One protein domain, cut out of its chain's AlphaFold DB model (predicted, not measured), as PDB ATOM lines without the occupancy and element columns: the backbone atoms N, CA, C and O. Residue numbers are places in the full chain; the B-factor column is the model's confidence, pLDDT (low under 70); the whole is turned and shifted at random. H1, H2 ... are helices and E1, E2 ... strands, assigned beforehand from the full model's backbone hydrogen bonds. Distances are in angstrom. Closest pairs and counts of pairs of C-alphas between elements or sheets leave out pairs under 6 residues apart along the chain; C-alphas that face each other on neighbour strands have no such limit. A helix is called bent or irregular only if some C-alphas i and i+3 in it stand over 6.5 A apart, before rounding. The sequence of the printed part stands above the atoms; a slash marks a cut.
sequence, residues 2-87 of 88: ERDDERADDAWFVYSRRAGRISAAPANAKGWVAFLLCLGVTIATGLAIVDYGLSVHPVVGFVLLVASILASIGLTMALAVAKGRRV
ATOM      1  N   GLU A   2      12.585  -3.358  36.179       49.09
ATOM      2  CA  GLU A   2      12.250  -4.603  36.923       49.09
ATOM      3  C   GLU A   2      11.956  -5.852  36.062       49.09
ATOM      4  O   GLU A   2      12.298  -6.961  36.452       49.09
ATOM      5  N   ARG A   3      11.376  -5.702  34.862       51.62
ATOM      6  CA  ARG A   3      11.025  -6.857  34.004       51.62
ATOM      7  C   ARG A   3      12.217  -7.611  33.403       51.62
ATOM      8  O   ARG A   3      12.045  -8.755  32.979       51.62
ATOM      9  N   ASP A   4      13.381  -6.973  33.306       50.97
ATOM     10  CA  ASP A   4      14.571  -7.609  32.726       50.97
ATOM     11  C   ASP A   4      15.313  -8.470  33.760       50.97
ATOM     12  O   ASP A   4      15.864  -9.510  33.392       50.97
ATOM     13  N   ASP A   5      15.233  -8.115  35.047       50.59
ATOM     14  CA  ASP A   5      15.819  -8.892  36.145       50.59
ATOM     15  C   ASP A   5      14.998 -10.159  36.456       50.59
ATOM     16  O   ASP A   5      15.571 -11.241  36.591       50.59
ATOM     17  N   GLU A   6      13.658 -10.094  36.429       51.56
ATOM     18  CA  GLU A   6      12.805 -11.289  36.603       51.56
ATOM     19  C   GLU A   6      13.044 -12.352  35.515       51.56
ATOM     20  O   GLU A   6      13.023 -13.554  35.783       51.56
ATOM     21  N   ARG A   7      13.319 -11.937  34.271       52.75
ATOM     22  CA  ARG A   7      13.651 -12.868  33.176       52.75
ATOM     23  C   ARG A   7      15.038 -13.490  33.315       52.75
ATOM     24  O   ARG A   7      15.261 -14.571  32.769       52.75
ATOM     25  N   ALA A   8      15.969 -12.812  33.983       53.75
ATOM     26  CA  ALA A   8      17.305 -13.338  34.226       53.75
ATOM     27  C   ALA A   8      17.290 -14.448  35.290       53.75
ATOM     28  O   ALA A   8      17.970 -15.457  35.098       53.75
ATOM     29  N   ASP A   9      16.473 -14.302  36.337       56.09
ATOM     30  CA  ASP A   9      16.334 -15.295  37.413       56.09
ATOM     31  C   ASP A   9      15.516 -16.534  37.008       56.09
ATOM     32  O   ASP A   9      15.736 -17.639  37.519       56.09
ATOM     33  N   ASP A  10      14.608 -16.396  36.037       64.94
ATOM     34  CA  ASP A  10      13.755 -17.497  35.576       64.94
ATOM     35  C   ASP A  10      14.363 -18.322  34.422       64.94
ATOM     36  O   ASP A  10      13.749 -19.269  33.922       64.94
ATOM     37  N   ALA A  11      15.596 -18.005  34.009       73.31
ATOM     38  CA  ALA A  11      16.342 -18.767  33.014       73.31
ATOM     39  C   ALA A  11      16.879 -20.073  33.619       73.31
ATOM     40  O   ALA A  11      17.712 -20.080  34.523       73.31
ATOM     41  N   TRP A  12      16.407 -21.213  33.118       80.44
ATOM     42  CA  TRP A  12      16.813 -22.532  33.622       80.44
ATOM     43  C   TRP A  12      18.154 -22.964  33.038       80.44
ATOM     44  O   TRP A  12      18.952 -23.642  33.685       80.44
ATOM     45  N   PHE A  13      18.411 -22.531  31.809       82.12
ATOM     46  CA  PHE A  13      19.622 -22.836  31.072       82.12
ATOM     47  C   PHE A  13      20.318 -21.557  30.640       82.12
ATOM     48  O   PHE A  13      19.717 -20.503  30.453       82.12
ATOM     49  N   VAL A  14      21.615 -21.665  30.453       81.56
ATOM     50  CA  VAL A  14      22.445 -20.624  29.892       81.56
ATOM     51  C   VAL A  14      23.087 -21.207  28.646       81.56
ATOM     52  O   VAL A  14      23.718 -22.260  28.715       81.56
ATOM     53  N   TYR A  15      22.893 -20.559  27.498       79.25
ATOM     54  CA  TYR A  15      23.426 -21.050  26.233       79.25
ATOM     55  C   TYR A  15      24.222 -19.981  25.488       79.25
ATOM     56  O   TYR A  15      23.868 -18.806  25.493       79.25
ATOM     57  N   SER A  16      25.286 -20.388  24.803       78.81
ATOM     58  CA  SER A  16      26.019 -19.550  23.856       78.81
ATOM     59  C   SER A  16      25.983 -20.189  22.470       78.81
ATOM     60  O   SER A  16      26.078 -21.412  22.314       78.81
ATOM     61  N   ARG A  17      25.798 -19.359  21.439       72.00
ATOM     62  CA  ARG A  17      25.859 -19.773  20.032       72.00
ATOM     63  C   ARG A  17      26.972 -18.997  19.341       72.00
ATOM     64  O   ARG A  17      26.811 -17.818  19.048       72.00
ATOM     65  N   ARG A  18      28.081 -19.674  19.043       75.06
ATOM     66  CA  ARG A  18      29.111 -19.195  18.108       75.06
ATOM     67  C   ARG A  18      29.063 -20.016  16.825       75.06
ATOM     68  O   ARG A  18      28.532 -21.126  16.812       75.06
ATOM     69  N   ALA A  19      29.620 -19.481  15.740       67.50
ATOM     70  CA  ALA A  19      29.735 -20.210  14.478       67.50
ATOM     71  C   ALA A  19      30.412 -21.576  14.718       67.50
ATOM     72  O   ALA A  19      31.553 -21.639  15.167       67.50
ATOM     73  N   GLY A  20      29.669 -22.666  14.494       70.75
ATOM     74  CA  GLY A  20      30.133 -24.044  14.696       70.75
ATOM     75  C   GLY A  20      30.106 -24.580  16.136       70.75
ATOM     76  O   GLY A  20      30.506 -25.722  16.348       70.75
ATOM     77  N   ARG A  21      29.635 -23.818  17.137       71.56
ATOM     78  CA  ARG A  21      29.548 -24.269  18.539       71.56
ATOM     79  C   ARG A  21      28.275 -23.782  19.224       71.56
ATOM     80  O   ARG A  21      28.045 -22.582  19.355       71.56
ATOM     81  N   ILE A  22      27.495 -24.733  19.729       71.00
ATOM     82  CA  ILE A  22      26.392 -24.484  20.657       71.00
ATOM     83  C   ILE A  22      26.798 -25.107  21.986       71.00
ATOM     84  O   ILE A  22      26.999 -26.317  22.055       71.00
ATOM     85  N   SER A  23      26.953 -24.283  23.019       73.19
ATOM     86  CA  SER A  23      27.158 -24.755  24.388       73.19
ATOM     87  C   SER A  23      25.950 -24.349  25.211       73.19
ATOM     88  O   SER A  23      25.517 -23.202  25.129       73.19
ATOM     89  N   ALA A  24      25.390 -25.281  25.971       77.88
ATOM     90  CA  ALA A  24      24.299 -25.017  26.894       77.88
ATOM     91  C   ALA A  24      24.617 -25.689  28.227       77.88
ATOM     92  O   ALA A  24      24.984 -26.863  28.255       77.88
ATOM     93  N   ALA A  25      24.480 -24.943  29.315       81.69
ATOM     94  CA  ALA A  25      24.686 -25.429  30.668       81.69
ATOM     95  C   ALA A  25      23.475 -25.064  31.542       81.69
ATOM     96  O   ALA A  25      22.898 -23.985  31.370       81.69
ATOM     97  N   PRO A  26      23.054 -25.938  32.466       82.06
ATOM     98  CA  PRO A  26      22.044 -25.591  33.459       82.06
ATOM     99  C   PRO A  26      22.565 -24.470  34.367       82.06
ATOM    100  O   PRO A  26      23.692 -24.527  34.856       82.06
ATOM    101  N   ALA A  27      21.743 -23.443  34.577       81.56
ATOM    102  CA  ALA A  27      22.123 -22.235  35.312       81.56
ATOM    103  C   ALA A  27      21.645 -22.243  36.769       81.56
ATOM    104  O   ALA A  27      22.261 -21.627  37.633       81.56
ATOM    105  N   ASN A  28      20.551 -22.955  37.043       83.12
ATOM    106  CA  ASN A  28      19.929 -23.049  38.358       83.12
ATOM    107  C   ASN A  28      19.472 -24.489  38.658       83.12
ATOM    108  O   ASN A  28      19.550 -25.385  37.811       83.12
ATOM    109  N   ALA A  29      18.973 -24.718  39.877       81.75
ATOM    110  CA  ALA A  29      18.485 -26.030  40.307       81.75
ATOM    111  C   ALA A  29      17.360 -26.572  39.404       81.75
ATOM    112  O   ALA A  29      17.339 -27.764  39.112       81.75
ATOM    113  N   LYS A  30      16.467 -25.706  38.898       83.00
ATOM    114  CA  LYS A  30      15.390 -26.097  37.968       83.00
ATOM    115  C   LYS A  30      15.960 -26.658  36.657       83.00
ATOM    116  O   LYS A  30      15.498 -27.697  36.191       83.00
ATOM    117  N   GLY A  31      16.992 -26.020  36.100       82.25
ATOM    118  CA  GLY A  31      17.710 -26.500  34.917       82.25
ATOM    119  C   GLY A  31      18.396 -27.844  35.140       82.25
ATOM    120  O   GLY A  31      18.286 -28.731  34.298       82.25
ATOM    121  N   TRP A  32      19.038 -28.034  36.297       84.62
ATOM    122  CA  TRP A  32      19.631 -29.323  36.666       84.62
ATOM    123  C   TRP A  32      18.589 -30.429  36.809       84.62
ATOM    124  O   TRP A  32      18.785 -31.512  36.266       84.62
ATOM    125  N   VAL A  33      17.467 -30.159  37.482       87.31
ATOM    126  CA  VAL A  33      16.370 -31.126  37.605       87.31
ATOM    127  C   VAL A  33      15.830 -31.489  36.226       87.31
ATOM    128  O   VAL A  33      15.749 -32.670  35.912       87.31
ATOM    129  N   ALA A  34      15.527 -30.506  35.374       85.94
ATOM    130  CA  ALA A  34      15.043 -30.758  34.019       85.94
ATOM    131  C   ALA A  34      16.050 -31.569  33.183       85.94
ATOM    132  O   ALA A  34      15.656 -32.498  32.479       85.94
ATOM    133  N   PHE A  35      17.344 -31.259  33.295       84.31
ATOM    134  CA  PHE A  35      18.408 -31.995  32.616       84.31
ATOM    135  C   PHE A  35      18.509 -33.445  33.099       84.31
ATOM    136  O   PHE A  35      18.532 -34.356  32.277       84.31
ATOM    137  N   LEU A  36      18.515 -33.675  34.414       88.19
ATOM    138  CA  LEU A  36      18.567 -35.017  34.999       88.19
ATOM    139  C   LEU A  36      17.330 -35.844  34.642       88.19
ATOM    140  O   LEU A  36      17.454 -37.030  34.347       88.19
ATOM    141  N   LEU A  37      16.151 -35.225  34.627       88.75
ATOM    142  CA  LEU A  37      14.904 -35.883  34.243       88.75
ATOM    143  C   LEU A  37      14.942 -36.272  32.759       88.75
ATOM    144  O   LEU A  37      14.615 -37.404  32.414       88.75
ATOM    145  N   CYS A  38      15.434 -35.378  31.896       87.19
ATOM    146  CA  CYS A  38      15.639 -35.665  30.479       87.19
ATOM    147  C   CYS A  38      16.654 -36.801  30.278       87.19
ATOM    148  O   CYS A  38      16.380 -37.741  29.537       87.19
ATOM    149  N   LEU A  39      17.783 -36.764  30.990       86.31
ATOM    150  CA  LEU A  39      18.806 -37.808  30.951       86.31
ATOM    151  C   LEU A  39      18.248 -39.163  31.408       86.31
ATOM    152  O   LEU A  39      18.479 -40.176  30.752       86.31
ATOM    153  N   GLY A  40      17.479 -39.182  32.498       89.25
ATOM    154  CA  GLY A  40      16.829 -40.385  33.010       89.25
ATOM    155  C   GLY A  40      15.849 -40.989  32.004       89.25
ATOM    156  O   GLY A  40      15.905 -42.190  31.743       89.25
ATOM    157  N   VAL A  41      15.009 -40.159  31.376       88.69
ATOM    158  CA  VAL A  41      14.091 -40.595  30.311       88.69
ATOM    159  C   VAL A  41      14.863 -41.140  29.111       88.69
ATOM    160  O   VAL A  41      14.498 -42.192  28.591       88.69
ATOM    161  N   THR A  42      15.948 -40.486  28.693       86.81
ATOM    162  CA  THR A  42      16.793 -40.960  27.588       86.81
ATOM    163  C   THR A  42      17.404 -42.324  27.888       86.81
ATOM    164  O   THR A  42      17.343 -43.208  27.037       86.81
ATOM    165  N   ILE A  43      17.948 -42.530  29.091       88.12
ATOM    166  CA  ILE A  43      18.527 -43.820  29.490       88.12
ATOM    167  C   ILE A  43      17.445 -44.902  29.523       88.12
ATOM    168  O   ILE A  43      17.625 -45.961  28.925       88.12
ATOM    169  N   ALA A  44      16.302 -44.631  30.163       89.94
ATOM    170  CA  ALA A  44      15.196 -45.583  30.244       89.94
ATOM    171  C   ALA A  44      14.661 -45.961  28.853       89.94
ATOM    172  O   ALA A  44      14.457 -47.138  28.559       89.94
ATOM    173  N   THR A  45      14.502 -44.971  27.973       87.75
ATOM    174  CA  THR A  45      14.055 -45.181  26.589       87.75
ATOM    175  C   THR A  45      15.092 -45.965  25.790       87.75
ATOM    176  O   THR A  45      14.733 -46.883  25.062       87.75
ATOM    177  N   GLY A  46      16.381 -45.651  25.951       84.94
ATOM    178  CA  GLY A  46      17.471 -46.369  25.297       84.94
ATOM    179  C   GLY A  46      17.517 -47.843  25.696       84.94
ATOM    180  O   GLY A  46      17.624 -48.700  24.825       84.94
ATOM    181  N   LEU A  47      17.358 -48.150  26.988       87.38
ATOM    182  CA  LEU A  47      17.287 -49.531  27.477       87.38
ATOM    183  C   LEU A  47      16.084 -50.280  26.890       87.38
ATOM    184  O   LEU A  47      16.254 -51.384  26.380       87.38
ATOM    185  N   ALA A  48      14.900 -49.661  26.892       87.25
ATOM    186  CA  ALA A  48      13.694 -50.258  26.317       87.25
ATOM    187  C   ALA A  48      13.826 -50.509  24.802       87.25
ATOM    188  O   ALA A  48      13.409 -51.549  24.300       87.25
ATOM    189  N   ILE A  49      14.439 -49.571  24.072       84.88
ATOM    190  CA  ILE A  49      14.686 -49.690  22.632       84.88
ATOM    191  C   ILE A  49      15.694 -50.794  22.325       84.88
ATOM    192  O   ILE A  49      15.517 -51.511  21.342       84.88
ATOM    193  N   VAL A  50      16.759 -50.923  23.117       82.19
ATOM    194  CA  VAL A  50      17.769 -51.968  22.915       82.19
ATOM    195  C   VAL A  50      17.170 -53.341  23.190       82.19
ATOM    196  O   VAL A  50      17.317 -54.226  22.354       82.19
ATOM    197  N   ASP A  51      16.449 -53.502  24.299       85.44
ATOM    198  CA  ASP A  51      15.780 -54.759  24.649       85.44
ATOM    199  C   ASP A  51      14.786 -55.191  23.555       85.44
ATOM    200  O   ASP A  51      14.892 -56.280  22.985       85.44
ATOM    201  N   TYR A  52      13.903 -54.276  23.143       85.25
ATOM    202  CA  TYR A  52      12.948 -54.532  22.066       85.25
ATOM    203  C   TYR A  52      13.636 -54.754  20.710       85.25
ATOM    204  O   TYR A  52      13.331 -55.699  19.984       85.25
ATOM    205  N   GLY A  53      14.586 -53.898  20.350       79.06
ATOM    206  CA  GLY A  53      15.237 -53.910  19.045       79.06
ATOM    207  C   GLY A  53      16.097 -55.149  18.817       79.06
ATOM    208  O   GLY A  53      16.078 -55.700  17.717       79.06
ATOM    209  N   LEU A  54      16.797 -55.631  19.850       77.31
ATOM    210  CA  LEU A  54      17.564 -56.878  19.783       77.31
ATOM    211  C   LEU A  54      16.664 -58.111  19.637       77.31
ATOM    212  O   LEU A  54      17.083 -59.079  19.009       77.31
ATOM    213  N   SER A  55      15.432 -58.060  20.156       81.56
ATOM    214  CA  SER A  55      14.454 -59.144  19.993       81.56
ATOM    215  C   SER A  55      13.900 -59.254  18.564       81.56
ATOM    216  O   SER A  55      13.536 -60.343  18.128       81.56
ATOM    217  N   VAL A  56      13.870 -58.142  17.818       83.81
ATOM    218  CA  VAL A  56      13.326 -58.086  16.450       83.81
ATOM    219  C   VAL A  56      14.422 -58.302  15.409       83.81
ATOM    220  O   VAL A  56      14.336 -59.214  14.591       83.81
ATOM    221  N   HIS A  57      15.443 -57.440  15.400       82.06
ATOM    222  CA  HIS A  57      16.588 -57.537  14.496       82.06
ATOM    223  C   HIS A  57      17.688 -56.556  14.944       82.06
ATOM    224  O   HIS A  57      17.403 -55.367  15.119       82.06
ATOM    225  N   PRO A  58      18.967 -56.968  15.030       82.06
ATOM    226  CA  PRO A  58      20.038 -56.134  15.592       82.06
ATOM    227  C   PRO A  58      20.218 -54.785  14.877       82.06
ATOM    228  O   PRO A  58      20.486 -53.767  15.513       82.06
ATOM    229  N   VAL A  59      20.000 -54.745  13.558       87.31
ATOM    230  CA  VAL A  59      20.056 -53.499  12.768       87.31
ATOM    231  C   VAL A  59      18.938 -52.524  13.157       87.31
ATOM    232  O   VAL A  59      19.184 -51.325  13.255       87.31
ATOM    233  N   VAL A  60      17.723 -53.018  13.414       82.62
ATOM    234  CA  VAL A  60      16.585 -52.180  13.827       82.62
ATOM    235  C   VAL A  60      16.851 -51.584  15.207       82.62
ATOM    236  O   VAL A  60      16.643 -50.387  15.399       82.62
ATOM    237  N   GLY A  61      17.399 -52.379  16.133       78.44
ATOM    238  CA  GLY A  61      17.853 -51.881  17.431       78.44
ATOM    239  C   GLY A  61      18.891 -50.763  17.303       78.44
ATOM    240  O   GLY A  61      18.756 -49.728  17.949       78.44
ATOM    241  N   PHE A  62      19.874 -50.916  16.411       82.56
ATOM    242  CA  PHE A  62      20.886 -49.882  16.177       82.56
ATOM    243  C   PHE A  62      20.293 -48.586  15.600       82.56
ATOM    244  O   PHE A  62      20.602 -47.497  16.080       82.56
ATOM    245  N   VAL A  63      19.405 -48.688  14.604       87.31
ATOM    246  CA  VAL A  63      18.741 -47.518  14.001       87.31
ATOM    247  C   VAL A  63      17.889 -46.778  15.032       87.31
ATOM    248  O   VAL A  63      17.978 -45.554  15.137       87.31
ATOM    249  N   LEU A  64      17.098 -47.505  15.827       84.38
ATOM    250  CA  LEU A  64      16.275 -46.909  16.878       84.38
ATOM    251  C   LEU A  64      17.129 -46.268  17.979       84.38
ATOM    252  O   LEU A  64      16.792 -45.183  18.455       84.38
ATOM    253  N   LEU A  65      18.257 -46.883  18.347       83.06
ATOM    254  CA  LEU A  65      19.194 -46.315  19.314       83.06
ATOM    255  C   LEU A  65      19.749 -44.973  18.816       83.06
ATOM    256  O   LEU A  65      19.668 -43.976  19.534       83.06
ATOM    257  N   VAL A  66      20.240 -44.911  17.574       88.31
ATOM    258  CA  VAL A  66      20.741 -43.660  16.975       88.31
ATOM    259  C   VAL A  66      19.643 -42.597  16.916       88.31
ATOM    260  O   VAL A  66      19.873 -41.455  17.317       88.31
ATOM    261  N   ALA A  67      18.436 -42.967  16.479       87.38
ATOM    262  CA  ALA A  67      17.297 -42.055  16.438       87.38
ATOM    263  C   ALA A  67      16.956 -41.497  17.833       87.38
ATOM    264  O   ALA A  67      16.724 -40.297  17.975       87.38
ATOM    265  N   SER A  68      16.994 -42.338  18.872       86.75
ATOM    266  CA  SER A  68      16.716 -41.928  20.255       86.75
ATOM    267  C   SER A  68      17.752 -40.944  20.807       86.75
ATOM    268  O   SER A  68      17.391 -39.979  21.487       86.75
ATOM    269  N   ILE A  69      19.032 -41.134  20.466       86.38
ATOM    270  CA  ILE A  69      20.121 -40.233  20.857       86.38
ATOM    271  C   ILE A  69      19.914 -38.869  20.199       86.38
ATOM    272  O   ILE A  69      19.907 -37.850  20.887       86.38
ATOM    273  N   LEU A  70      19.681 -38.841  18.883       90.38
ATOM    274  CA  LEU A  70      19.453 -37.595  18.147       90.38
ATOM    275  C   LEU A  70      18.214 -36.849  18.660       90.38
ATOM    276  O   LEU A  70      18.275 -35.637  18.870       90.38
ATOM    277  N   ALA A  71      17.121 -37.569  18.928       87.75
ATOM    278  CA  ALA A  71      15.913 -36.995  19.512       87.75
ATOM    279  C   ALA A  71      16.176 -36.395  20.902       87.75
ATOM    280  O   ALA A  71      15.731 -35.287  21.187       87.75
ATOM    281  N   SER A  72      16.951 -37.082  21.744       85.31
ATOM    282  CA  SER A  72      17.293 -36.620  23.097       85.31
ATOM    283  C   SER A  72      18.177 -35.370  23.083       85.31
ATOM    284  O   SER A  72      17.932 -34.424  23.836       85.31
ATOM    285  N   ILE A  73      19.174 -35.324  22.192       85.31
ATOM    286  CA  ILE A  73      20.012 -34.134  21.984       85.31
ATOM    287  C   ILE A  73      19.144 -32.965  21.508       85.31
ATOM    288  O   ILE A  73      19.228 -31.868  22.064       85.31
ATOM    289  N   GLY A  74      18.280 -33.206  20.519       86.00
ATOM    290  CA  GLY A  74      17.353 -32.205  19.994       86.00
ATOM    291  C   GLY A  74      16.410 -31.663  21.066       86.00
ATOM    292  O   GLY A  74      16.262 -30.448  21.186       86.00
ATOM    293  N   LEU A  75      15.833 -32.537  21.893       85.38
ATOM    294  CA  LEU A  75      14.945 -32.159  22.992       85.38
ATOM    295  C   LEU A  75      15.678 -31.328  24.052       85.38
ATOM    296  O   LEU A  75      15.168 -30.297  24.488       85.38
ATOM    297  N   THR A  76      16.898 -31.728  24.417       83.06
ATOM    298  CA  THR A  76      17.730 -30.994  25.382       83.06
ATOM    299  C   THR A  76      18.085 -29.604  24.852       83.06
ATOM    300  O   THR A  76      17.976 -28.615  25.577       83.06
ATOM    301  N   MET A  77      18.443 -29.494  23.569       81.62
ATOM    302  CA  MET A  77      18.678 -28.202  22.920       81.62
ATOM    303  C   MET A  77      17.403 -27.357  22.835       81.62
ATOM    304  O   MET A  77      17.461 -26.155  23.085       81.62
ATOM    305  N   ALA A  78      16.257 -27.957  22.508       82.88
ATOM    306  CA  ALA A  78      14.977 -27.260  22.451       82.88
ATOM    307  C   ALA A  78      14.590 -26.695  23.825       82.88
ATOM    308  O   ALA A  78      14.226 -25.525  23.919       82.88
ATOM    309  N   LEU A  79      14.754 -27.480  24.895       82.00
ATOM    310  CA  LEU A  79      14.564 -27.036  26.279       82.00
ATOM    311  C   LEU A  79      15.525 -25.902  26.647       82.00
ATOM    312  O   LEU A  79      15.095 -24.882  27.187       82.00
ATOM    313  N   ALA A  80      16.805 -26.047  26.304       79.75
ATOM    314  CA  ALA A  80      17.815 -25.032  26.573       79.75
ATOM    315  C   ALA A  80      17.554 -23.717  25.824       79.75
ATOM    316  O   ALA A  80      17.866 -22.655  26.345       79.75
ATOM    317  N   VAL A  81      16.965 -23.756  24.626       78.81
ATOM    318  CA  VAL A  81      16.603 -22.549  23.865       78.81
ATOM    319  C   VAL A  81      15.288 -21.945  24.361       78.81
ATOM    320  O   VAL A  81      15.188 -20.730  24.483       78.81
ATOM    321  N   ALA A  82      14.283 -22.768  24.669       79.88
ATOM    322  CA  ALA A  82      12.964 -22.296  25.091       79.88
ATOM    323  C   ALA A  82      12.961 -21.700  26.507       79.88
ATOM    324  O   ALA A  82      12.189 -20.786  26.796       79.88
ATOM    325  N   LYS A  83      13.801 -22.234  27.403       79.94
ATOM    326  CA  LYS A  83      13.891 -21.830  28.816       79.94
ATOM    327  C   LYS A  83      15.274 -21.323  29.212       79.94
ATOM    328  O   LYS A  83      15.554 -21.206  30.404       79.94
ATOM    329  N   GLY A  84      16.145 -21.046  28.246       76.00
ATOM    330  CA  GLY A  84      17.475 -20.537  28.529       76.00
ATOM    331  C   GLY A  84      17.696 -19.100  28.103       76.00
ATOM    332  O   GLY A  84      17.013 -18.561  27.234       76.00
ATOM    333  N   ARG A  85      18.693 -18.485  28.731       80.12
ATOM    334  CA  ARG A  85      19.184 -17.157  28.389       80.12
ATOM    335  C   ARG A  85      20.444 -17.287  27.544       80.12
ATOM    336  O   ARG A  85      21.348 -18.056  27.881       80.12
ATOM    337  N   ARG A  86      20.514 -16.504  26.469       77.12
ATOM    338  CA  ARG A  86      21.723 -16.387  25.658       77.12
ATOM    339  C   ARG A  86      22.772 -15.558  26.401       77.12
ATOM    340  O   ARG A  86      22.456 -14.460  26.850       77.12
ATOM    341  N   VAL A  87      23.995 -16.063  26.505       70.50
ATOM    342  CA  VAL A  87      25.179 -15.258  26.861       70.50
ATOM    343  C   VAL A  87      26.050 -15.217  25.623       70.50
ATOM    344  O   VAL A  87      26.494 -16.266  25.147       70.50
TER     345      VAL A  87
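What this domain is: This is residues 2 to 87 of the 88 residues of an uncharacterized protein of Sphingomonas prati (UniProt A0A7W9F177). A long helical hairpin, H2 and H3 side by side, has a small sheet of three strands at its open end, with the strand hairpin of E1 and E2 set crosswise to the long helices. The short helix H1 lies beyond the sheet, at the opposite end of the long axis from the turn between H2 and H3. The printed part has 86 residues, with three named helices and three named strands in the order H1, E1, E2, H2, H3, E3, and its class is mostly helix. The sheet has the order E2, E1, E3 and is mixed, E2 and E1 being antiparallel and E1 and E3 parallel. The whole is loose, with a radius of gyration of the C-alphas of 16.4 A, and its C-alphas span 57 by 29 by 14 A, an outline that is only just flat.

Where its parts are: The inner strand of the sheet is E1, residues 13 to 18, which measures 16.5 A from first to last C-alpha and begins with C-alpha 13 at (19.622, -22.836, 31.072). E2, residues 21 to 26, measures 16.8 A. E3, residues 84 to 86, measures 6.6 A and ends with C-alpha 86 at (21.723, -16.387, 25.658). H2, residues 29 to 56, is the longest helix at 40.3 A. H3, residues 58 to 82, measures 35.9 A. H1, residues 2 to 9, measures 11.5 A and begins with C-alpha 2 at (12.250, -4.603, 36.923). No helix is bent or irregular.

How they stand to each other: In the sheet E2 and E3 are the edge strands. E1 and E2 form a hairpin, antiparallel with 169 degrees between their directions. Across it N 16 and O 23 are within hydrogen-bond range at 2.8 A, and so are N 25 and O 14 at 2.9 A. E1 and E3 are parallel, with 35 degrees between their directions, and the C-alphas of 13 and 84, which face each other, are 4.0 A apart. Across this pair N 85 and O 13 stand 2.8 A apart and N 15 and O 85 3.0 A. H3 is on one face of the sheet, an arrangement of two layers, a helix on one face of a sheet. It lies over E2 and E1 at a height over the sheet of 15.6 A. On the local plane its line and that of E1 stand at 77 degrees, and it runs across the strands. The closest C-alphas of E1 and H3 are those of Phe 13 and Ala 80, 5.3 A apart. H2 only grazes the sheet, with its residues 29 to 35; its closest C-alphas to E2 are those of Trp 32 and Pro 26, 5.5 A apart. H2 and H3 form a helical hairpin and touch, their closest C-alphas being those of Gly 53 and Gly 61, 3.7 A apart. They run opposite ways at a shallow tilt of 15 degrees. H1 only grazes the sheet, with its residues 7 to 9, and is apart from H2 and H3. In H2 and H3 every O i to N i+4 pair is within hydrogen-bond range; in H1 3 of 4 are.

The domain as a whole: The two C-alphas farthest apart are those of Glu 2 and His 57, at 57.7 A, while the first and last printed C-alphas, those of Glu 2 and Val 87, are 19.5 A apart. The printed part has no cut, and its links between elements are tight, with no long link. The mean pLDDT of the printed part is 79.3. It is under 70 at residues 2 to 10 and at residue 19, and H1 has a mean of 52.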